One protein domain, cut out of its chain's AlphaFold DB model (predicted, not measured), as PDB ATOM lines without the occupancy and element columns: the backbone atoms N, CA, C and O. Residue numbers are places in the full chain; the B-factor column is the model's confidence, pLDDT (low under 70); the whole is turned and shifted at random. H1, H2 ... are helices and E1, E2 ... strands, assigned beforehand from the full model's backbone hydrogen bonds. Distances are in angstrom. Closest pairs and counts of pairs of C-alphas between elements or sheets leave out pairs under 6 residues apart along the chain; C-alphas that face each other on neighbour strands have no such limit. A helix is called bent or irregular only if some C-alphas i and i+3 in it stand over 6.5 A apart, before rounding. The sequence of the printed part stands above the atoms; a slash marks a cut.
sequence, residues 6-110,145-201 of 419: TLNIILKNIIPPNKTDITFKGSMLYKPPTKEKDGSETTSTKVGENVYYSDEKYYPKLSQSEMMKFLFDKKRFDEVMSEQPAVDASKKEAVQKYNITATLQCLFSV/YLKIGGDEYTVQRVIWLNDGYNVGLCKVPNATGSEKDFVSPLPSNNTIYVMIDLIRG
ATOM      1  N   THR A   6      41.778 -44.506 -10.940       80.94
ATOM      2  CA  THR A   6      42.561 -45.664 -11.355       80.94
ATOM      3  C   THR A   6      41.644 -46.666 -12.042       80.94
ATOM      4  O   THR A   6      40.629 -47.046 -11.459       80.94
ATOM      5  N   LEU A   7      41.998 -47.089 -13.256       82.31
ATOM      6  CA  LEU A   7      41.276 -48.112 -14.006       82.31
ATOM      7  C   LEU A   7      41.907 -49.485 -13.747       82.31
ATOM      8  O   LEU A   7      43.067 -49.717 -14.090       82.31
ATOM      9  N   ASN A   8      41.131 -50.402 -13.171       85.38
ATOM     10  CA  ASN A   8      41.538 -51.790 -12.977       85.38
ATOM     11  C   ASN A   8      41.056 -52.626 -14.164       85.38
ATOM     12  O   ASN A   8      39.851 -52.777 -14.361       85.38
ATOM     13  N   ILE A   9      41.978 -53.181 -14.948       85.81
ATOM     14  CA  ILE A   9      41.640 -54.003 -16.115       85.81
ATOM     15  C   ILE A   9      41.844 -55.476 -15.762       85.81
ATOM     16  O   ILE A   9      42.941 -55.893 -15.396       85.81
ATOM     17  N   ILE A  10      40.781 -56.267 -15.869       87.06
ATOM     18  CA  ILE A  10      40.794 -57.710 -15.649       87.06
ATOM     19  C   ILE A  10      40.683 -58.408 -16.998       87.06
ATOM     20  O   ILE A  10      39.663 -58.315 -17.680       87.06
ATOM     21  N   LEU A  11      41.735 -59.131 -17.363       85.88
ATOM     22  CA  LEU A  11      41.797 -59.951 -18.559       85.88
ATOM     23  C   LEU A  11      41.134 -61.295 -18.269       85.88
ATOM     24  O   LEU A  11      41.649 -62.114 -17.502       85.88
ATOM     25  N   LYS A  12      39.985 -61.524 -18.897       82.50
ATOM     26  CA  LYS A  12      39.352 -62.837 -18.989       82.50
ATOM     27  C   LYS A  12      40.080 -63.606 -20.088       82.50
ATOM     28  O   LYS A  12      39.741 -63.481 -21.262       82.50
ATOM     29  N   ASN A  13      41.144 -64.314 -19.716       64.31
ATOM     30  CA  ASN A  13      41.949 -65.059 -20.675       64.31
ATOM     31  C   ASN A  13      41.346 -66.450 -20.933       64.31
ATOM     32  O   ASN A  13      40.965 -67.156 -19.996       64.31
ATOM     33  N   ILE A  14      41.286 -66.841 -22.204       57.53
ATOM     34  CA  ILE A  14      40.847 -68.172 -22.644       57.53
ATOM     35  C   ILE A  14      42.045 -69.138 -22.762       57.53
ATOM     36  O   ILE A  14      41.839 -70.352 -22.797       57.53
ATOM     37  N   ILE A  15      43.291 -68.637 -22.776       52.59
ATOM     38  CA  ILE A  15      44.488 -69.456 -23.024       52.59
ATOM     39  C   ILE A  15      44.653 -70.570 -21.965       52.59
ATOM     40  O   ILE A  15      44.772 -70.282 -20.769       52.59
ATOM     41  N   PRO A  16      44.705 -71.849 -22.383       44.47
ATOM     42  CA  PRO A  16      45.018 -72.984 -21.514       44.47
ATOM     43  C   PRO A  16      46.460 -72.944 -20.966       44.47
ATOM     44  O   PRO A  16      47.342 -72.386 -21.613       44.47
ATOM     45  N   PRO A  17      46.749 -73.597 -19.821       44.75
ATOM     46  CA  PRO A  17      45.851 -74.475 -19.064       44.75
ATOM     47  C   PRO A  17      45.032 -73.751 -17.985       44.75
ATOM     48  O   PRO A  17      44.039 -74.296 -17.502       44.75
ATOM     49  N   ASN A  18      45.410 -72.527 -17.616       53.22
ATOM     50  CA  ASN A  18      44.838 -71.833 -16.470       53.22
ATOM     51  C   ASN A  18      43.863 -70.749 -16.934       53.22
ATOM     52  O   ASN A  18      44.256 -69.613 -17.185       53.22
ATOM     53  N   LYS A  19      42.572 -71.108 -16.987       64.25
ATOM     54  CA  LYS A  19      41.428 -70.188 -17.151       64.25
ATOM     55  C   LYS A  19      41.244 -69.307 -15.907       64.25
ATOM     56  O   LYS A  19      40.205 -69.344 -15.252       64.25
ATOM     57  N   THR A  20      42.285 -68.588 -15.518       76.25
ATOM     58  CA  THR A  20      42.267 -67.670 -14.383       76.25
ATOM     59  C   THR A  20      42.233 -66.247 -14.896       76.25
ATOM     60  O   THR A  20      42.980 -65.898 -15.807       76.25
ATOM     61  N   ASP A  21      41.396 -65.425 -14.276       84.69
ATOM     62  CA  ASP A  21      41.390 -63.988 -14.501       84.69
ATOM     63  C   ASP A  21      42.760 -63.393 -14.168       84.69
ATOM     64  O   ASP A  21      43.343 -63.685 -13.121       84.69
ATOM     65  N   ILE A  22      43.261 -62.524 -15.041       86.56
ATOM     66  CA  ILE A  22      44.555 -61.869 -14.862       86.56
ATOM     67  C   ILE A  22      44.310 -60.378 -14.677       86.56
ATOM     68  O   ILE A  22      43.710 -59.730 -15.528       86.56
ATOM     69  N   THR A  23      44.790 -59.802 -13.576       89.19
ATOM     70  CA  THR A  23      44.826 -58.339 -13.449       89.19
ATOM     71  C   THR A  23      45.928 -57.801 -14.347       89.19
ATOM     72  O   THR A  23      47.104 -58.103 -14.130       89.19
ATOM     73  N   PHE A  24      45.547 -57.024 -15.354       88.88
ATOM     74  CA  PHE A  24      46.479 -56.372 -16.258       88.88
ATOM     75  C   PHE A  24      47.381 -55.408 -15.488       88.88
ATOM     76  O   PHE A  24      46.933 -54.688 -14.595       88.88
ATOM     77  N   LYS A  25      48.656 -55.383 -15.864       87.62
ATOM     78  CA  LYS A  25      49.650 -54.443 -15.349       87.62
ATOM     79  C   LYS A  25      50.377 -53.825 -16.531       87.62
ATOM     80  O   LYS A  25      50.618 -54.523 -17.512       87.62
ATOM     81  N   GLY A  26      50.804 -52.568 -16.406       83.12
ATOM     82  CA  GLY A  26      51.625 -51.911 -17.432       83.12
ATOM     83  C   GLY A  26      52.871 -52.724 -17.803       83.12
ATOM     84  O   GLY A  26      53.199 -52.835 -18.976       83.12
ATOM     85  N   SER A  27      53.474 -53.420 -16.831       83.31
ATOM     86  CA  SER A  27      54.615 -54.326 -17.032       83.31
ATOM     87  C   SER A  27      54.336 -55.545 -17.923       83.31
ATOM     88  O   SER A  27      55.263 -56.283 -18.245       83.31
ATOM     89  N   MET A  28      53.070 -55.824 -18.250       87.44
ATOM     90  CA  MET A  28      52.708 -56.861 -19.217       87.44
ATOM     91  C   MET A  28      52.848 -56.363 -20.650       87.44
ATOM     92  O   MET A  28      52.933 -57.194 -21.542       87.44
ATOM     93  N   LEU A  29      52.852 -55.053 -20.897       86.00
ATOM     94  CA  LEU A  29      53.015 -54.517 -22.242       86.00
ATOM     95  C   LEU A  29      54.445 -54.741 -22.716       86.00
ATOM     96  O   LEU A  29      55.408 -54.600 -21.964       86.00
ATOM     97  N   TYR A  30      54.561 -55.118 -23.981       81.25
ATOM     98  CA  TYR A  30      55.821 -55.495 -24.592       81.25
ATOM     99  C   TYR A  30      55.919 -54.911 -26.002       81.25
ATOM    100  O   TYR A  30      54.920 -54.814 -26.718       81.25
ATOM    101  N   LYS A  31      57.134 -54.525 -26.406       79.12
ATOM    102  CA  LYS A  31      57.440 -54.032 -27.750       79.12
ATOM    103  C   LYS A  31      58.622 -54.814 -28.343       79.12
ATOM    104  O   LYS A  31      59.776 -54.487 -28.069       79.12
ATOM    105  N   PRO A  32      58.362 -55.851 -29.149       74.44
ATOM    106  CA  PRO A  32      59.404 -56.527 -29.913       74.44
ATOM    107  C   PRO A  32      59.878 -55.652 -31.090       74.44
ATOM    108  O   PRO A  32      59.063 -54.915 -31.648       74.44
ATOM    109  N   PRO A  33      61.155 -55.716 -31.531       57.12
ATOM    110  CA  PRO A  33      62.326 -56.409 -30.979       57.12
ATOM    111  C   PRO A  33      63.268 -55.449 -30.221       57.12
ATOM    112  O   PRO A  33      64.464 -55.710 -30.072       57.12
ATOM    113  N   THR A  34      62.770 -54.289 -29.794       54.56
ATOM    114  CA  THR A  34      63.585 -53.294 -29.100       54.56
ATOM    115  C   THR A  34      64.021 -53.850 -27.748       54.56
ATOM    116  O   THR A  34      63.188 -54.153 -26.901       54.56
ATOM    117  N   LYS A  35      65.338 -53.953 -27.516       47.19
ATOM    118  CA  LYS A  35      65.949 -54.308 -26.214       47.19
ATOM    119  C   LYS A  35      65.631 -53.302 -25.091       47.19
ATOM    120  O   LYS A  35      66.183 -53.401 -23.997       47.19
ATOM    121  N   GLU A  36      64.778 -52.322 -25.355       47.75
ATOM    122  CA  GLU A  36      64.321 -51.345 -24.386       47.75
ATOM    123  C   GLU A  36      63.270 -51.990 -23.482       47.75
ATOM    124  O   GLU A  36      62.185 -52.383 -23.913       47.75
ATOM    125  N   LYS A  37      63.609 -52.102 -22.195       46.91
ATOM    126  CA  LYS A  37      62.627 -52.327 -21.134       46.91
ATOM    127  C   LYS A  37      61.767 -51.071 -21.021       46.91
ATOM    128  O   LYS A  37      62.040 -50.213 -20.188       46.91
ATOM    129  N   ASP A  38      60.759 -50.947 -21.869       50.72
ATOM    130  CA  ASP A  38      59.812 -49.840 -21.786       50.72
ATOM    131  C   ASP A  38      58.729 -50.222 -20.767       50.72
ATOM    132  O   ASP A  38      57.730 -50.865 -21.082       50.72
ATOM    133  N   GLY A  39      58.996 -49.946 -19.490       48.75
ATOM    134  CA  GLY A  39      58.090 -50.320 -18.411       48.75
ATOM    135  C   GLY A  39      58.456 -49.693 -17.075       48.75
ATOM    136  O   GLY A  39      59.252 -50.239 -16.316       48.75
ATOM    137  N   SER A  40      57.814 -48.569 -16.767       51.22
ATOM    138  CA  SER A  40      57.593 -48.130 -15.389       51.22
ATOM    139  C   SER A  40      56.828 -49.227 -14.628       51.22
ATOM    140  O   SER A  40      55.843 -49.758 -15.143       51.22
ATOM    141  N   GLU A  41      57.232 -49.553 -13.392       53.91
ATOM    142  CA  GLU A  41      56.538 -50.514 -12.506       53.91
ATOM    143  C   GLU A  41      55.094 -50.109 -12.156       53.91
ATOM    144  O   GLU A  41      54.372 -50.855 -11.492       53.91
ATOM    145  N   THR A  42      54.642 -48.931 -12.590       56.28
ATOM    146  CA  THR A  42      53.283 -48.446 -12.359       56.28
ATOM    147  C   THR A  42      52.253 -49.419 -12.928       56.28
ATOM    148  O   THR A  42      52.110 -49.604 -14.136       56.28
ATOM    149  N   THR A  43      51.511 -50.042 -12.019       55.88
ATOM    150  CA  THR A  43      50.604 -51.158 -12.290       55.88
ATOM    151  C   THR A  43      49.260 -50.731 -12.858       55.88
ATOM    152  O   THR A  43      48.516 -51.589 -13.326       55.88
ATOM    153  N   SER A  44      48.930 -49.440 -12.822       65.81
ATOM    154  CA  SER A  44      47.554 -48.999 -12.998       65.81
ATOM    155  C   SER A  44      47.420 -47.822 -13.957       65.81
ATOM    156  O   SER A  44      48.037 -46.775 -13.753       65.81
ATOM    157  N   THR A  45      46.570 -47.989 -14.963       75.31
ATOM    158  CA  THR A  45      46.280 -46.960 -15.960       75.31
ATOM    159  C   THR A  45      45.366 -45.885 -15.384       75.31
ATOM    160  O   THR A  45      44.422 -46.172 -14.639       75.31
ATOM    161  N   LYS A  46      45.651 -44.629 -15.725       80.25
ATOM    162  CA  LYS A  46      44.872 -43.474 -15.279       80.25
ATOM    163  C   LYS A  46      43.797 -43.115 -16.288       80.25
ATOM    164  O   LYS A  46      44.064 -43.038 -17.481       80.25
ATOM    165  N   VAL A  47      42.593 -42.856 -15.783       81.19
ATOM    166  CA  VAL A  47      41.463 -42.377 -16.584       81.19
ATOM    167  C   VAL A  47      40.727 -41.265 -15.837       81.19
ATOM    168  O   VAL A  47      40.652 -41.245 -14.605       81.19
ATOM    169  N   GLY A  48      40.184 -40.314 -16.592       79.50
ATOM    170  CA  GLY A  48      39.390 -39.203 -16.073       79.50
ATOM    171  C   GLY A  48      38.091 -39.008 -16.849       79.50
ATOM    172  O   GLY A  48      37.934 -39.511 -17.954       79.50
ATOM    173  N   GLU A  49      37.160 -38.261 -16.262       81.25
ATOM    174  CA  GLU A  49      35.854 -37.912 -16.859       81.25
ATOM    175  C   GLU A  49      35.682 -36.400 -17.077       81.25
ATOM    176  O   GLU A  49      34.695 -35.951 -17.647       81.25
ATOM    177  N   ASN A  50      36.633 -35.599 -16.587       82.50
ATOM    178  CA  ASN A  50      36.510 -34.141 -16.553       82.50
ATOM    179  C   ASN A  50      37.030 -33.450 -17.816       82.50
ATOM    180  O   ASN A  50      36.801 -32.252 -17.951       82.50
ATOM    181  N   VAL A  51      37.746 -34.166 -18.687       82.62
ATOM    182  CA  VAL A  51      38.298 -33.627 -19.936       82.62
ATOM    183  C   VAL A  51      38.252 -34.675 -21.045       82.62
ATOM    184  O   VAL A  51      38.345 -35.876 -20.773       82.62
ATOM    185  N   TYR A  52      38.164 -34.211 -22.288       78.62
ATOM    186  CA  TYR A  52      38.324 -35.034 -23.483       78.62
ATOM    187  C   TYR A  52      39.798 -35.066 -23.898       78.62
ATOM    188  O   TYR A  52      40.251 -34.207 -24.647       78.62
ATOM    189  N   TYR A  53      40.561 -36.049 -23.422       74.06
ATOM    190  CA  TYR A  53      41.932 -36.254 -23.913       74.06
ATOM    191  C   TYR A  53      41.989 -37.239 -25.083       74.06
ATOM    192  O   TYR A  53      43.004 -37.311 -25.772       74.06
ATOM    193  N   SER A  54      40.915 -38.002 -25.312       66.50
ATOM    194  CA  SER A  54      40.815 -38.948 -26.423       66.50
ATOM    195  C   SER A  54      40.287 -38.341 -27.732       66.50
ATOM    196  O   SER A  54      40.248 -39.036 -28.740       66.50
ATOM    197  N   ASP A  55      39.866 -37.074 -27.718       65.44
ATOM    198  CA  ASP A  55      39.304 -36.373 -28.881       65.44
ATOM    199  C   ASP A  55      40.397 -35.974 -29.892       65.44
ATOM    200  O   ASP A  55      41.593 -35.984 -29.570       65.44
ATOM    201  N   GLU A  56      39.994 -35.592 -31.110       57.72
ATOM    202  CA  GLU A  56      40.861 -35.351 -32.278       57.72
ATOM    203  C   GLU A  56      42.029 -34.384 -32.027       57.72
ATOM    204  O   GLU A  56      43.040 -34.377 -32.735       57.72
ATOM    205  N   LYS A  57      41.912 -33.567 -30.982       61.31
ATOM    206  CA  LYS A  57      42.891 -32.547 -30.623       61.31
ATOM    207  C   LYS A  57      44.183 -33.105 -30.034       61.31
ATOM    208  O   LYS A  57      45.231 -32.518 -30.322       61.31
ATOM    209  N   TYR A  58      44.115 -34.178 -29.241       70.56
ATOM    210  CA  TYR A  58      45.260 -34.685 -28.470       70.56
ATOM    211  C   TYR A  58      45.620 -36.124 -28.851       70.56
ATOM    212  O   TYR A  58      46.718 -36.370 -29.345       70.56
ATOM    213  N   TYR A  59      44.685 -37.063 -28.705       70.38
ATOM    214  CA  TYR A  59      44.956 -38.496 -28.858       70.38
ATOM    215  C   TYR A  59      45.499 -38.905 -30.227       70.38
ATOM    216  O   TYR A  59      46.510 -39.607 -30.266       70.38
ATOM    217  N   PRO A  60      44.913 -38.470 -31.364       67.50
ATOM    218  CA  PRO A  60      45.378 -38.939 -32.669       67.50
ATOM    219  C   PRO A  60      46.760 -38.419 -33.062       67.50
ATOM    220  O   PRO A  60      47.327 -38.912 -34.033       67.50
ATOM    221  N   LYS A  61      47.294 -37.432 -32.331       73.38
ATOM    222  CA  LYS A  61      48.614 -36.845 -32.583       73.38
ATOM    223  C   LYS A  61      49.729 -37.534 -31.805       73.38
ATOM    224  O   LYS A  61      50.893 -37.315 -32.126       73.38
ATOM    225  N   LEU A  62      49.394 -38.329 -30.790       74.81
ATOM    226  CA  LEU A  62      50.398 -39.016 -29.992       74.81
ATOM    227  C   LEU A  62      50.932 -40.240 -30.725       74.81
ATOM    228  O   LEU A  62      50.177 -41.083 -31.216       74.81
ATOM    229  N   SER A  63      52.252 -40.394 -30.705       76.94
ATOM    230  CA  SER A  63      52.872 -41.687 -30.963       76.94
ATOM    231  C   SER A  63      52.503 -42.690 -29.863       76.94
ATOM    232  O   SER A  63      52.156 -42.329 -28.736       76.94
ATOM    233  N   GLN A  64      52.645 -43.984 -30.153       72.56
ATOM    234  CA  GLN A  64      52.391 -45.040 -29.167       72.56
ATOM    235  C   GLN A  64      53.230 -44.861 -27.885       72.56
ATOM    236  O   GLN A  64      52.714 -45.060 -26.791       72.56
ATOM    237  N   SER A  65      54.496 -44.435 -27.995       76.88
ATOM    238  CA  SER A  65      55.364 -44.202 -26.825       76.88
ATOM    239  C   SER A  65      54.881 -43.022 -25.976       76.88
ATOM    240  O   SER A  65      54.820 -43.117 -24.752       76.88
ATOM    241  N   GLU A  66      54.470 -41.919 -26.605       82.00
ATOM    242  CA  GLU A  66      53.920 -40.764 -25.887       82.00
ATOM    243  C   GLU A  66      52.591 -41.092 -25.213       82.00
ATOM    244  O   GLU A  66      52.326 -40.634 -24.103       82.00
ATOM    245  N   MET A  67      51.779 -41.928 -25.855       78.38
ATOM    246  CA  MET A  67      50.514 -42.397 -25.309       78.38
ATOM    247  C   MET A  67      50.728 -43.300 -24.093       78.38
ATOM    248  O   MET A  67      50.073 -43.127 -23.069       78.38
ATOM    249  N   MET A  68      51.716 -44.194 -24.155       79.00
ATOM    250  CA  MET A  68      52.140 -45.006 -23.017       79.00
ATOM    251  C   MET A  68      52.635 -44.142 -21.854       79.00
ATOM    252  O   MET A  68      52.200 -44.332 -20.717       79.00
ATOM    253  N   LYS A  69      53.473 -43.137 -22.131       83.12
ATOM    254  CA  LYS A  69      53.899 -42.161 -21.116       83.12
ATOM    255  C   LYS A  69      52.699 -41.438 -20.518       83.12
ATOM    256  O   LYS A  69      52.582 -41.373 -19.305       83.12
ATOM    257  N   PHE A  70      51.771 -40.957 -21.338       84.81
ATOM    258  CA  PHE A  70      50.559 -40.298 -20.858       84.81
ATOM    259  C   PHE A  70      49.705 -41.200 -19.947       84.81
ATOM    260  O   PHE A  70      49.252 -40.749 -18.899       84.81
ATOM    261  N   LEU A  71      49.508 -42.471 -20.307       83.38
ATOM    262  CA  LEU A  71      48.641 -43.396 -19.570       83.38
ATOM    263  C   LEU A  71      49.230 -43.883 -18.235       83.38
ATOM    264  O   LEU A  71      48.466 -44.192 -17.311       83.38
ATOM    265  N   PHE A  72      50.561 -43.968 -18.133       83.81
ATOM    266  CA  PHE A  72      51.256 -44.563 -16.985       83.81
ATOM    267  C   PHE A  72      52.076 -43.565 -16.147       83.81
ATOM    268  O   PHE A  72      52.278 -43.809 -14.956       83.81
ATOM    269  N   ASP A  73      52.491 -42.419 -16.696       85.38
ATOM    270  CA  ASP A  73      53.160 -41.353 -15.942       85.38
ATOM    271  C   ASP A  73      52.128 -40.400 -15.330       85.38
ATOM    272  O   ASP A  73      51.381 -39.695 -16.012       85.38
ATOM    273  N   LYS A  74      52.111 -40.346 -13.995       84.38
ATOM    274  CA  LYS A  74      51.221 -39.458 -13.251       84.38
ATOM    275  C   LYS A  74      51.402 -37.993 -13.619       84.38
ATOM    276  O   LYS A  74      50.393 -37.316 -13.781       84.38
ATOM    277  N   LYS A  75      52.644 -37.521 -13.684       88.38
ATOM    278  CA  LYS A  75      52.949 -36.114 -13.921       88.38
ATOM    279  C   LYS A  75      52.471 -35.724 -15.313       88.38
ATOM    280  O   LYS A  75      51.730 -34.757 -15.442       88.38
ATOM    281  N   ARG A  76      52.793 -36.544 -16.319       87.31
ATOM    282  CA  ARG A  76      52.358 -36.301 -17.697       87.31
ATOM    283  C   ARG A  76      50.839 -36.328 -17.841       87.31
ATOM    284  O   ARG A  76      50.283 -35.486 -18.538       87.31
ATOM    285  N   PHE A  77      50.165 -37.271 -17.183       87.12
ATOM    286  CA  PHE A  77      48.703 -37.317 -17.173       87.12
ATOM    287  C   PHE A  77      48.114 -36.032 -16.581       87.12
ATOM    288  O   PHE A  77      47.252 -35.411 -17.194       87.12
ATOM    289  N   ASP A  78      48.596 -35.615 -15.408       86.56
ATOM    290  CA  ASP A  78      48.078 -34.444 -14.697       86.56
ATOM    291  C   ASP A  78      48.333 -33.137 -15.490       86.56
ATOM    292  O   ASP A  78      47.442 -32.290 -15.557       86.56
ATOM    293  N   GLU A  79      49.490 -33.005 -16.157       87.75
ATOM    294  CA  GLU A  79      49.811 -31.898 -17.079       87.75
ATOM    295  C   GLU A  79      48.788 -31.797 -18.218       87.75
ATOM    296  O   GLU A  79      48.126 -30.773 -18.374       87.75
ATOM    297  N   VAL A  80      48.581 -32.886 -18.962       83.69
ATOM    298  CA  VAL A  80      47.649 -32.917 -20.100       83.69
ATOM    299  C   VAL A  80      46.226 -32.611 -19.650       83.69
ATOM    300  O   VAL A  80      45.518 -31.848 -20.301       83.69
ATOM    301  N   MET A  81      45.801 -33.162 -18.511       84.75
ATOM    302  CA  MET A  81      44.475 -32.894 -17.954       84.75
ATOM    303  C   MET A  81      44.272 -31.416 -17.600       84.75
ATOM    304  O   MET A  81      43.135 -30.954 -17.621       84.75
ATOM    305  N   SER A  82      45.338 -30.682 -17.266       86.56
ATOM    306  CA  SER A  82      45.266 -29.248 -16.959       86.56
ATOM    307  C   SER A  82      45.164 -28.358 -18.202       86.56
ATOM    308  O   SER A  82      44.621 -27.259 -18.117       86.56
ATOM    309  N   GLU A  83      45.632 -28.843 -19.356       86.19
ATOM    310  CA  GLU A  83      45.602 -28.127 -20.638       86.19
ATOM    311  C   GLU A  83      44.282 -28.318 -21.402       86.19
ATOM    312  O   GLU A  83      43.954 -27.529 -22.291       86.19
ATOM    313  N   GLN A  84      43.518 -29.370 -21.087       84.00
ATOM    314  CA  GLN A  84      42.268 -29.672 -21.783       84.00
ATOM    315  C   GLN A  84      41.069 -28.897 -21.208       84.00
ATOM    316  O   GLN A  84      40.975 -28.692 -19.995       84.00
ATOM    317  N   PRO A  85      40.098 -28.506 -22.058       85.31
ATOM    318  CA  PRO A  85      38.894 -27.829 -21.600       85.31
ATOM    319  C   PRO A  85      38.067 -28.735 -20.682       85.31
ATOM    320  O   PRO A  85      37.919 -29.938 -20.918       85.31
ATOM    321  N   ALA A  86      37.499 -28.129 -19.640       87.50
ATOM    322  CA  ALA A  86      36.619 -28.822 -18.714       87.50
ATOM    323  C   ALA A  86      35.326 -29.276 -19.404       87.50
ATOM    324  O   ALA A  86      34.784 -28.607 -20.283       87.50
ATOM    325  N   VAL A  87      34.820 -30.421 -18.961       87.06
ATOM    326  CA  VAL A  87      33.618 -31.060 -19.494       87.06
ATOM    327  C   VAL A  87      32.408 -30.745 -18.621       87.06
ATOM    328  O   VAL A  87      32.469 -30.847 -17.392       87.06
ATOM    329  N   ASP A  88      31.287 -30.435 -19.277       88.56
ATOM    330  CA  ASP A  88      29.986 -30.248 -18.632       88.56
ATOM    331  C   ASP A  88      29.604 -31.461 -17.776       88.56
ATOM    332  O   ASP A  88      29.755 -32.611 -18.195       88.56
ATOM    333  N   ALA A  89      29.027 -31.223 -16.595       86.81
ATOM    334  CA  ALA A  89      28.641 -32.295 -15.675       86.81
ATOM    335  C   ALA A  89      27.735 -33.362 -16.324       86.81
ATOM    336  O   ALA A  89      27.905 -34.547 -16.048       86.81
ATOM    337  N   SER A  90      26.840 -32.954 -17.229       86.31
ATOM    338  CA  SER A  90      25.932 -33.841 -17.970       86.31
ATOM    339  C   SER A  90      26.629 -34.755 -18.982       86.31
ATOM    340  O   SER A  90      26.055 -35.762 -19.383       86.31
ATOM    341  N   LYS A  91      27.858 -34.432 -19.399       85.69
ATOM    342  CA  LYS A  91      28.618 -35.195 -20.401       85.69
ATOM    343  C   LYS A  91      29.652 -36.132 -19.786       85.69
ATOM    344  O   LYS A  91      30.153 -37.005 -20.491       85.69
ATOM    345  N   LYS A  92      29.972 -35.987 -18.495       84.31
ATOM    346  CA  LYS A  92      31.073 -36.706 -17.827       84.31
ATOM    347  C   LYS A  92      31.045 -38.217 -18.034       84.31
ATOM    348  O   LYS A  92      32.090 -38.803 -18.286       84.31
ATOM    349  N   GLU A  93      29.872 -38.843 -17.982       80.94
ATOM    350  CA  GLU A  93      29.755 -40.289 -18.198       80.94
ATOM    351  C   GLU A  93      30.135 -40.695 -19.631       80.94
ATOM    352  O   GLU A  93      30.939 -41.609 -19.831       80.94
ATOM    353  N   ALA A  94      29.623 -39.975 -20.634       81.25
ATOM    354  CA  ALA A  94      29.968 -40.210 -22.033       81.25
ATOM    355  C   ALA A  94      31.470 -39.996 -22.281       81.25
ATOM    356  O   ALA A  94      32.113 -40.805 -22.951       81.25
ATOM    357  N   VAL A  95      32.050 -38.959 -21.671       82.62
ATOM    358  CA  VAL A  95      33.494 -38.678 -21.732       82.62
ATOM    359  C   VAL A  95      34.302 -39.784 -21.090       82.62
ATOM    360  O   VAL A  95      35.278 -40.242 -21.673       82.62
ATOM    361  N   GLN A  96      33.890 -40.254 -19.915       82.44
ATOM    362  CA  GLN A  96      34.556 -41.357 -19.239       82.44
ATOM    363  C   GLN A  96      34.554 -42.609 -20.122       82.44
ATOM    364  O   GLN A  96      35.595 -43.237 -20.295       82.44
ATOM    365  N   LYS A  97      33.412 -42.944 -20.734       78.00
ATOM    366  CA  LYS A  97      33.297 -44.071 -21.671       78.00
ATOM    367  C   LYS A  97      34.227 -43.909 -22.875       78.00
ATOM    368  O   LYS A  97      34.893 -44.868 -23.273       78.00
ATOM    369  N   TYR A  98      34.289 -42.709 -23.441       80.56
ATOM    370  CA  TYR A  98      35.136 -42.405 -24.589       80.56
ATOM    371  C   TYR A  98      36.629 -42.515 -24.234       80.56
ATOM    372  O   TYR A  98      37.379 -43.229 -24.898       80.56
ATOM    373  N   ASN A  99      37.026 -41.938 -23.101       83.69
ATOM    374  CA  ASN A  99      38.377 -42.007 -22.556       83.69
ATOM    375  C   ASN A  99      38.806 -43.452 -22.218       83.69
ATOM    376  O   ASN A  99      39.949 -43.832 -22.487       83.69
ATOM    377  N   ILE A 100      37.910 -44.288 -21.667       82.50
ATOM    378  CA  ILE A 100      38.166 -45.724 -21.424       82.50
ATOM    379  C   ILE A 100      38.365 -46.463 -22.746       82.50
ATOM    380  O   ILE A 100      39.339 -47.198 -22.894       82.50
ATOM    381  N   THR A 101      37.465 -46.260 -23.711       77.69
ATOM    382  CA  THR A 101      37.545 -46.893 -25.036       77.69
ATOM    383  C   THR A 101      38.869 -46.560 -25.715       77.69
ATOM    384  O   THR A 101      39.565 -47.461 -26.173       77.69
ATOM    385  N   ALA A 102      39.263 -45.285 -25.714       78.19
ATOM    386  CA  ALA A 102      40.535 -44.852 -26.273       78.19
ATOM    387  C   ALA A 102      41.719 -45.505 -25.550       78.19
ATOM    388  O   ALA A 102      42.604 -46.068 -26.192       78.19
ATOM    389  N   THR A 103      41.697 -45.517 -24.214       82.50
ATOM    390  CA  THR A 103      42.719 -46.187 -23.397       82.50
ATOM    391  C   THR A 103      42.875 -47.653 -23.812       82.50
ATOM    392  O   THR A 103      43.987 -48.102 -24.082       82.50
ATOM    393  N   LEU A 104      41.770 -48.389 -23.951       81.69
ATOM    394  CA  LEU A 104      41.788 -49.777 -24.418       81.69
ATOM    395  C   LEU A 104      42.315 -49.918 -25.855       81.69
ATOM    396  O   LEU A 104      43.091 -50.834 -26.114       81.69
ATOM    397  N   GLN A 105      41.966 -48.994 -26.759       76.69
ATOM    398  CA  GLN A 105      42.497 -48.952 -28.130       76.69
ATOM    399  C   GLN A 105      44.016 -48.798 -28.171       76.69
ATOM    400  O   GLN A 105      44.660 -49.372 -29.045       76.69
ATOM    401  N   CYS A 106      44.593 -48.025 -27.249       78.19
ATOM    402  CA  CYS A 106      46.045 -47.896 -27.150       78.19
ATOM    403  C   CYS A 106      46.686 -49.155 -26.579       78.19
ATOM    404  O   CYS A 106      47.700 -49.613 -27.099       78.19
ATOM    405  N   LEU A 107      46.139 -49.671 -25.477       82.81
ATOM    406  CA  LEU A 107      46.740 -50.790 -24.752       82.81
ATOM    407  C   LEU A 107      46.670 -52.100 -25.542       82.81
ATOM    408  O   LEU A 107      47.545 -52.950 -25.402       82.81
ATOM    409  N   PHE A 108      45.613 -52.268 -26.336       83.31
ATOM    410  CA  PHE A 108      45.281 -53.520 -27.003       83.31
ATOM    411  C   PHE A 108      44.918 -53.291 -28.477       83.31
ATOM    412  O   PHE A 108      43.901 -53.778 -28.972       83.31
ATOM    413  N   SER A 109      45.743 -52.518 -29.179       77.69
ATOM    414  CA  SER A 109      45.601 -52.289 -30.614       77.69
ATOM    415  C   SER A 109      45.727 -53.593 -31.411       77.69
ATOM    416  O   SER A 109      46.627 -54.405 -31.173       77.69
ATOM    417  N   VAL A 110      44.842 -53.766 -32.395       71.88
ATOM    418  CA  VAL A 110      44.823 -54.928 -33.287       71.88
ATOM    419  C   VAL A 110      44.947 -54.450 -34.734       71.88
ATOM    420  O   VAL A 110      44.011 -53.886 -35.299       71.88
ATOM    421  N   TYR A 145      51.476 -56.275 -27.961       87.56
ATOM    422  CA  TYR A 145      52.080 -57.499 -27.449       87.56
ATOM    423  C   TYR A 145      52.040 -57.521 -25.925       87.56
ATOM    424  O   TYR A 145      52.208 -56.490 -25.270       87.56
ATOM    425  N   LEU A 146      51.827 -58.713 -25.371       88.62
ATOM    426  CA  LEU A 146      51.746 -58.953 -23.939       88.62
ATOM    427  C   LEU A 146      52.764 -60.003 -23.498       88.62
ATOM    428  O   LEU A 146      52.951 -61.012 -24.172       88.62
ATOM    429  N   LYS A 147      53.371 -59.800 -22.328       89.75
ATOM    430  CA  LYS A 147      54.176 -60.793 -21.622       89.75
ATOM    431  C   LYS A 147      53.413 -61.296 -20.403       89.75
ATOM    432  O   LYS A 147      53.231 -60.572 -19.425       89.75
ATOM    433  N   ILE A 148      52.948 -62.542 -20.465       86.75
ATOM    434  CA  ILE A 148      52.107 -63.160 -19.433       86.75
ATOM    435  C   ILE A 148      52.795 -64.435 -18.963       86.75
ATOM    436  O   ILE A 148      53.035 -65.342 -19.751       86.75
ATOM    437  N   GLY A 149      53.143 -64.504 -17.678       84.88
ATOM    438  CA  GLY A 149      53.841 -65.673 -17.127       84.88
ATOM    439  C   GLY A 149      55.233 -65.919 -17.728       84.88
ATOM    440  O   GLY A 149      55.749 -67.021 -17.613       84.88
ATOM    441  N   GLY A 150      55.838 -64.911 -18.367       86.06
ATOM    442  CA  GLY A 150      57.133 -65.021 -19.046       86.06
ATOM    443  C   GLY A 150      57.038 -65.354 -20.537       86.06
ATOM    444  O   GLY A 150      57.983 -65.051 -21.263       86.06
ATOM    445  N   ASP A 151      55.903 -65.878 -21.000       87.06
ATOM    446  CA  ASP A 151      55.621 -66.094 -22.419       87.06
ATOM    447  C   ASP A 151      55.183 -64.791 -23.101       87.06
ATOM    448  O   ASP A 151      54.534 -63.934 -22.493       87.06
ATOM    449  N   GLU A 152      55.527 -64.661 -24.379       89.12
ATOM    450  CA  GLU A 152      55.167 -63.523 -25.225       89.12
ATOM    451  C   GLU A 152      53.936 -63.859 -26.066       89.12
ATOM    452  O   GLU A 152      53.792 -64.985 -26.548       89.12
ATOM    453  N   TYR A 153      53.055 -62.879 -26.241       87.06
ATOM    454  CA  TYR A 153      51.802 -63.009 -26.971       87.06
ATOM    455  C   TYR A 153      51.545 -61.778 -27.835       87.06
ATOM    456  O   TYR A 153      51.829 -60.655 -27.421       87.06
ATOM    457  N   THR A 154      50.925 -61.971 -28.992       86.56
ATOM    458  CA  THR A 154      50.325 -60.901 -29.796       86.56
ATOM    459  C   THR A 154      48.827 -60.832 -29.525       86.56
ATOM    460  O   THR A 154      48.138 -61.852 -29.539       86.56
ATOM    461  N   VAL A 155      48.310 -59.622 -29.303       84.69
ATOM    462  CA  VAL A 155      46.875 -59.378 -29.147       84.69
ATOM    463  C   VAL A 155      46.175 -59.534 -30.493       84.69
ATOM    464  O   VAL A 155      46.459 -58.803 -31.439       84.69
ATOM    465  N   GLN A 156      45.251 -60.490 -30.566       78.38
ATOM    466  CA  GLN A 156      44.461 -60.784 -31.760       78.38
ATOM    467  C   GLN A 156      43.079 -60.142 -31.699       78.38
ATOM    468  O   GLN A 156      42.578 -59.649 -32.704       78.38
ATOM    469  N   ARG A 157      42.436 -60.164 -30.532       76.50
ATOM    470  CA  ARG A 157      41.092 -59.614 -30.358       76.50
ATOM    471  C   ARG A 157      40.899 -59.127 -28.942       76.50
ATOM    472  O   ARG A 157      41.498 -59.649 -28.009       76.50
ATOM    473  N   VAL A 158      40.019 -58.146 -28.802       77.50
ATOM    474  CA  VAL A 158      39.649 -57.565 -27.522       77.50
ATOM    475  C   VAL A 158      38.143 -57.336 -27.501       77.50
ATOM    476  O   VAL A 158      37.592 -56.713 -28.411       77.50
ATOM    477  N   ILE A 159      37.479 -57.846 -26.469       75.62
ATOM    478  CA  ILE A 159      36.043 -57.678 -26.244       75.62
ATOM    479  C   ILE A 159      35.842 -57.090 -24.856       75.62
ATOM    480  O   ILE A 159      36.294 -57.650 -23.860       75.62
ATOM    481  N   TRP A 160      35.146 -55.964 -24.773       77.94
ATOM    482  CA  TRP A 160      34.765 -55.376 -23.496       77.94
ATOM    483  C   TRP A 160      33.525 -56.092 -22.940       77.94
ATOM    484  O   TRP A 160      32.488 -56.130 -23.594       77.94
ATOM    485  N   LEU A 161      33.636 -56.676 -21.741       73.25
ATOM    486  CA  LEU A 161      32.623 -57.553 -21.135       73.25
ATOM    487  C   LEU A 161      31.735 -56.882 -20.074       73.25
ATOM    488  O   LEU A 161      30.897 -57.552 -19.474       73.25
ATOM    489  N   ASN A 162      31.913 -55.592 -19.772       75.62
ATOM    490  CA  ASN A 162      31.012 -54.905 -18.841       75.62
ATOM    491  C   ASN A 162      29.670 -54.675 -19.557       75.62
ATOM    492  O   ASN A 162      29.486 -53.675 -20.250       75.62
ATOM    493  N   ASP A 163      28.759 -55.633 -19.395       53.66
ATOM    494  CA  ASP A 163      27.560 -55.879 -20.213       53.66
ATOM    495  C   ASP A 163      26.408 -54.858 -20.050       53.66
ATOM    496  O   ASP A 163      25.233 -55.168 -20.187       53.66
ATOM    497  N   GLY A 164      26.744 -53.600 -19.765       51.22
ATOM    498  CA  GLY A 164      25.833 -52.454 -19.832       51.22
ATOM    499  C   GLY A 164      26.099 -51.511 -21.013       51.22
ATOM    500  O   GLY A 164      25.296 -50.627 -21.292       51.22
ATOM    501  N   TYR A 165      27.226 -51.689 -21.715       47.81
ATOM    502  CA  TYR A 165      27.715 -50.751 -22.739       47.81
ATOM    503  C   TYR A 165      27.903 -51.358 -24.128       47.81
ATOM    504  O   TYR A 165      28.132 -50.608 -25.078       47.81
ATOM    505  N   ASN A 166      27.731 -52.677 -24.256       42.47
ATOM    506  CA  ASN A 166      27.628 -53.375 -25.540       42.47
ATOM    507  C   ASN A 166      26.233 -53.197 -26.190       42.47
ATOM    508  O   ASN A 166      25.957 -53.709 -27.272       42.47
ATOM    509  N   VAL A 167      25.350 -52.423 -25.541       44.19
ATOM    510  CA  VAL A 167      23.956 -52.144 -25.939       44.19
ATOM    511  C   VAL A 167      23.858 -51.305 -27.228       44.19
ATOM    512  O   VAL A 167      22.777 -51.145 -27.778       44.19
ATOM    513  N   GLY A 168      24.982 -50.848 -27.790       42.88
ATOM    514  CA  GLY A 168      25.016 -50.260 -29.137       42.88
ATOM    515  C   GLY A 168      24.692 -51.242 -30.275       42.88
ATOM    516  O   GLY A 168      24.455 -50.797 -31.389       42.88
ATOM    517  N   LEU A 169      24.644 -52.557 -30.015       40.12
ATOM    518  CA  LEU A 169      24.393 -53.587 -31.039       40.12
ATOM    519  C   LEU A 169      23.082 -54.365 -30.846       40.12
ATOM    520  O   LEU A 169      22.788 -55.287 -31.602       40.12
ATOM    521  N   CYS A 170      22.266 -54.005 -29.855       35.28
ATOM    522  CA  CYS A 170      20.948 -54.601 -29.654       35.28
ATOM    523  C   CYS A 170      19.914 -53.495 -29.457       35.28
ATOM    524  O   CYS A 170      19.539 -53.163 -28.335       35.28
ATOM    525  N   LYS A 171      19.414 -52.950 -30.573       37.22
ATOM    526  CA  LYS A 171      18.139 -52.233 -30.571       37.22
ATOM    527  C   LYS A 171      17.041 -53.246 -30.256       37.22
ATOM    528  O   LYS A 171      16.598 -53.974 -31.139       37.22
ATOM    529  N   VAL A 172      16.627 -53.331 -28.997       39.12
ATOM    530  CA  VAL A 172      15.387 -54.030 -28.648       39.12
ATOM    531  C   VAL A 172      14.253 -53.024 -28.848       39.12
ATOM    532  O   VAL A 172      14.249 -51.994 -28.170       39.12
ATOM    533  N   PRO A 173      13.306 -53.258 -29.772       39.06
ATOM    534  CA  PRO A 173      12.166 -52.371 -29.930       39.06
ATOM    535  C   PRO A 173      11.338 -52.414 -28.643       39.06
ATOM    536  O   PRO A 173      10.831 -53.468 -28.260       39.06
ATOM    537  N   ASN A 174      11.188 -51.276 -27.969       44.22
ATOM    538  CA  ASN A 174      10.182 -51.159 -26.921       44.22
ATOM    539  C   ASN A 174       8.789 -51.154 -27.561       44.22
ATOM    540  O   ASN A 174       8.576 -50.524 -28.597       44.22
ATOM    541  N   ALA A 175       7.820 -51.782 -26.890       51.06
ATOM    542  CA  ALA A 175       6.416 -51.863 -27.314       51.06
ATOM    543  C   ALA A 175       5.707 -50.495 -27.468       51.06
ATOM    544  O   ALA A 175       4.548 -50.443 -27.866       51.06
ATOM    545  N   THR A 176       6.388 -49.389 -27.158       58.12
ATOM    546  CA  THR A 176       5.878 -48.012 -27.214       58.12
ATOM    547  C   THR A 176       6.599 -47.118 -28.232       58.12
ATOM    548  O   THR A 176       6.330 -45.923 -28.268       58.12
ATOM    549  N   GLY A 177       7.516 -47.653 -29.051       44.69
ATOM    550  CA  GLY A 177       8.120 -46.914 -30.174       44.69
ATOM    551  C   GLY A 177       9.049 -45.748 -29.803       44.69
ATOM    552  O   GLY A 177       9.447 -44.998 -30.686       44.69
ATOM    553  N   SER A 178       9.421 -45.586 -28.529       47.25
ATOM    554  CA  SER A 178      10.433 -44.606 -28.113       47.25
ATOM    555  C   SER A 178      11.780 -45.290 -27.870       47.25
ATOM    556  O   SER A 178      11.910 -46.145 -26.989       47.25
ATOM    557  N   GLU A 179      12.786 -44.911 -28.665       42.88
ATOM    558  CA  GLU A 179      14.193 -45.210 -28.394       42.88
ATOM    559  C   GLU A 179      14.593 -44.467 -27.110       42.88
ATOM    560  O   GLU A 179      14.601 -43.239 -27.053       42.88
ATOM    561  N   LYS A 180      14.883 -45.212 -26.041       41.88
ATOM    562  CA  LYS A 180      15.642 -44.695 -24.902       41.88
ATOM    563  C   LYS A 180      16.952 -45.451 -24.864       41.88
ATOM    564  O   LYS A 180      16.942 -46.666 -24.662       41.88
ATOM    565  N   ASP A 181      18.052 -44.726 -25.026       43.19
ATOM    566  CA  ASP A 181      19.390 -45.259 -24.812       43.19
ATOM    567  C   ASP A 181      19.487 -45.759 -23.370       43.19
ATOM    568  O   ASP A 181      19.502 -44.982 -22.412       43.19
ATOM    569  N   PHE A 182      19.507 -47.079 -23.201       39.44
ATOM    570  CA  PHE A 182      19.771 -47.703 -21.913       39.44
ATOM    571  C   PHE A 182      21.271 -47.576 -21.636       39.44
ATOM    572  O   PHE A 182      22.058 -48.492 -21.869       39.44
ATOM    573  N   VAL A 183      21.684 -46.396 -21.177       47.06
ATOM    574  CA  VAL A 183      23.023 -46.194 -20.630       47.06
ATOM    575  C   VAL A 183      23.012 -46.812 -19.238       47.06
ATOM    576  O   VAL A 183      22.555 -46.209 -18.268       47.06
ATOM    577  N   SER A 184      23.422 -48.075 -19.146       46.84
ATOM    578  CA  SER A 184      23.647 -48.691 -17.841       46.84
ATOM    579  C   SER A 184      24.840 -47.992 -17.191       46.84
ATOM    580  O   SER A 184      25.872 -47.915 -17.849       46.84
ATOM    581  N   PRO A 185      24.747 -47.508 -15.944       52.34
ATOM    582  CA  PRO A 185      25.831 -46.768 -15.312       52.34
ATOM    583  C   PRO A 185      27.091 -47.628 -15.162       52.34
ATOM    584  O   PRO A 185      27.026 -48.822 -14.848       52.34
ATOM    585  N   LEU A 186      28.253 -47.002 -15.362       54.66
ATOM    586  CA  LEU A 186      29.565 -47.623 -15.197       54.66
ATOM    587  C   LEU A 186      29.654 -48.206 -13.786       54.66
ATOM    588  O   LEU A 186      29.302 -47.519 -12.822       54.66
ATOM    589  N   PRO A 187      30.126 -49.457 -13.625       56.03
ATOM    590  CA  PRO A 187      30.275 -50.027 -12.300       56.03
ATOM    591  C   PRO A 187      31.169 -49.112 -11.464       56.03
ATOM    592  O   PRO A 187      32.273 -48.750 -11.873       56.03
ATOM    593  N   SER A 188      30.684 -48.772 -10.271       58.41
ATOM    594  CA  SER A 188      31.287 -47.818  -9.330       58.41
ATOM    595  C   SER A 188      32.743 -48.117  -8.960       58.41
ATOM    596  O   SER A 188      33.433 -47.265  -8.408       58.41
ATOM    597  N   ASN A 189      33.220 -49.327  -9.253       64.75
ATOM    598  CA  ASN A 189      34.489 -49.856  -8.770       64.75
ATOM    599  C   ASN A 189      35.670 -49.591  -9.719       64.75
ATOM    600  O   ASN A 189      36.766 -50.078  -9.454       64.75
ATOM    601  N   ASN A 190      35.472 -48.839 -10.813       76.00
ATOM    602  CA  ASN A 190      36.490 -48.570 -11.846       76.00
ATOM    603  C   ASN A 190      37.165 -49.844 -12.394       76.00
ATOM    604  O   ASN A 190      38.305 -49.803 -12.860       76.00
ATOM    605  N   THR A 191      36.472 -50.983 -12.323       83.38
ATOM    606  CA  THR A 191      36.964 -52.265 -12.827       83.38
ATOM    607  C   THR A 191      36.310 -52.565 -14.162       83.38
ATOM    608  O   THR A 191      35.080 -52.600 -14.272       83.38
ATOM    609  N   ILE A 192      37.135 -52.828 -15.168       84.44
ATOM    610  CA  ILE A 192      36.693 -53.296 -16.472       84.44
ATOM    611  C   ILE A 192      37.169 -54.722 -16.713       84.44
ATOM    612  O   ILE A 192      38.294 -55.089 -16.382       84.44
ATOM    613  N   TYR A 193      36.289 -55.523 -17.290       84.38
ATOM    614  CA  TYR A 193      36.540 -56.883 -17.712       84.38
ATOM    615  C   TYR A 193      36.696 -56.883 -19.219       84.38
ATOM    616  O   TYR A 193      35.837 -56.392 -19.952       84.38
ATOM    617  N   VAL A 194      37.805 -57.435 -19.676       83.31
ATOM    618  CA  VAL A 194      38.144 -57.495 -21.086       83.31
ATOM    619  C   VAL A 194      38.473 -58.938 -21.418       83.31
ATOM    620  O   VAL A 194      39.318 -59.546 -20.768       83.31
ATOM    621  N   MET A 195      37.795 -59.502 -22.409       82.31
ATOM    622  CA  MET A 195      38.201 -60.760 -23.021       82.31
ATOM    623  C   MET A 195      39.253 -60.459 -24.073       82.31
ATOM    624  O   MET A 195      39.048 -59.563 -24.893       82.31
ATOM    625  N   ILE A 196      40.356 -61.195 -24.052       81.00
ATOM    626  CA  ILE A 196      41.395 -61.077 -25.070       81.00
ATOM    627  C   ILE A 196      41.630 -62.426 -25.733       81.00
ATOM    628  O   ILE A 196      41.769 -63.437 -25.043       81.00
ATOM    629  N   ASP A 197      41.720 -62.406 -27.058       78.06
ATOM    630  CA  ASP A 197      42.264 -63.522 -27.825       78.06
ATOM    631  C   ASP A 197      43.724 -63.202 -28.129       78.06
ATOM    632  O   ASP A 197      44.067 -62.074 -28.508       78.06
ATOM    633  N   LEU A 198      44.590 -64.188 -27.923       81.44
ATOM    634  CA  LEU A 198      46.036 -64.035 -27.968       81.44
ATOM    635  C   LEU A 198      46.655 -65.111 -28.856       81.44
ATOM    636  O   LEU A 198      46.328 -66.292 -28.744       81.44
ATOM    637  N   ILE A 199      47.611 -64.698 -29.682       80.50
ATOM    638  CA  ILE A 199      48.480 -65.589 -30.451       80.50
ATOM    639  C   ILE A 199      49.778 -65.741 -29.664       80.50
ATOM    640  O   ILE A 199      50.348 -64.743 -29.227       80.50
ATOM    641  N   ARG A 200      50.255 -66.973 -29.461       81.75
ATOM    642  CA  ARG A 200      51.541 -67.205 -28.791       81.75
ATOM    643  C   ARG A 200      52.695 -66.744 -29.688       81.75
ATOM    644  O   ARG A 200      52.753 -67.114 -30.856       81.75
ATOM    645  N   GLY A 201      53.630 -66.000 -29.110       84.19
ATOM    646  CA  GLY A 201      54.805 -65.449 -29.778       84.19
ATOM    647  C   GLY A 201      54.591 -64.048 -30.351       84.19
ATOM    648  O   GLY A 201      53.525 -63.447 -30.234       84.19
TER     649      GLY A 201
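What this domain is: This is residues 6 to 110 and 145 to 201 of the 419 residues of an uncharacterized protein of viral metagenome (UniProt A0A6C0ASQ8). A strongly twisted sheet of five strands, E2 E1 E5 E4 E3 from edge to edge, is curled like part of a barrel and wraps round one long helix, H3. The shorter helices H1 and H2 make a corner by the E2 edge of the sheet, and a long link after the tiny helix H4 reaches away from this body, its residues 172 to 178 sticking out. The printed part has 162 residues, with four named helices and five named strands in the order E1 E2 H1 H2 H3 E3 E4 H4 E5; the sheet is mixed, with E1 and E5 parallel and the other neighbours antiparallel. The class is mixed, helices and strands, though under half of the residues are in named elements. The whole is compact, with a radius of gyration of the C-alphas of 17.3 A and spans of 58 by 43 by 26 A.

Where its parts are: The sheet holds E1, residues 6 to 13, 21.5 A long from C-alpha 6 at (42.561, -45.664, -11.355); E2, residues 45 to 47; E3, residues 145 to 148; E4, residues 151 to 160, 23.5 A; and E5, residues 191 to 200, 26.3 A, ending with C-alpha 200 at (51.541, -67.205, -28.791). E4 bends by 71 degrees at residue 156 and E5 by 52 degrees at residue 197. H3, residues 89 to 107, is the longest helix, 27.4 A from C-alpha 89 at (28.641, -32.295, -15.675); it is irregular, with C-alphas 90 and 93 7.5 A apart. H1 is residues 64 to 72, 12.2 A, and H2 residues 74 to 83, 14.6 A. H4, residues 166 to 169, is neither bent nor irregular, but only just: C-alphas 166 and 169 are 6.4 A apart.

How they stand to each other: E5 is an inner strand, parallel to E1 at 43 degrees, with N 10 and O 192 2.8 A apart, within hydrogen-bond range. E5 and E4 are antiparallel, with N 195 and O 159 at 2.8 A. E4 and the edge strand E3 form a hairpin, with N 146 and O 153 at 2.8 A. The other edge strand, E2, forms a hairpin with E1, with N 7 and O 45 at 2.9 A. The pairing of E1 is staggered: residues 6 to 7 pair with E2, residues 8 to 13 with E5. The sheet curls round H3, which is on one face of it, giving two layers, helix and sheet; the closest C-alphas of H3 and E2 are those of Asn 99 and Val 47, 6.7 A. H1 only grazes the sheet with residues 68 to 72, and H2 is only just on it, grazing it with residues 74 to 78, with 5 pairs of C-alphas within 10 A. H3 touches H1 with residues 103 to 106 alone, at a steep tilt of 54 degrees, opposite ways; the closest C-alphas are those of Cys 106 and Gln 64, 7.2 A. H1 and H2 touch only at the corner by their link, about perpendicular at 80 degrees, with the C-alphas of Phe 70 and Phe 77 closest at 5.1 A. H4 is not on the sheet and is apart from H3. Every O i to N i+4 pair is within hydrogen-bond range in H1 and H2, and 13 of 15 in H3; H4 is too short for one, and its one O i to N i+3 pair is within range.

The domain as a whole: The two C-alphas farthest apart, those of Lys 35 and Thr 176, are 60.4 A from each other. Residues 111 to 144 are not printed, and C-alphas 110 and 145 are 9.7 A apart across the cut. The links E1 to E2, E2 to H1 and H4 to E5 are long. The mean pLDDT of the printed part is 72.4, and 51 residues are under 70, among them 33 to 44 and 163 to 189.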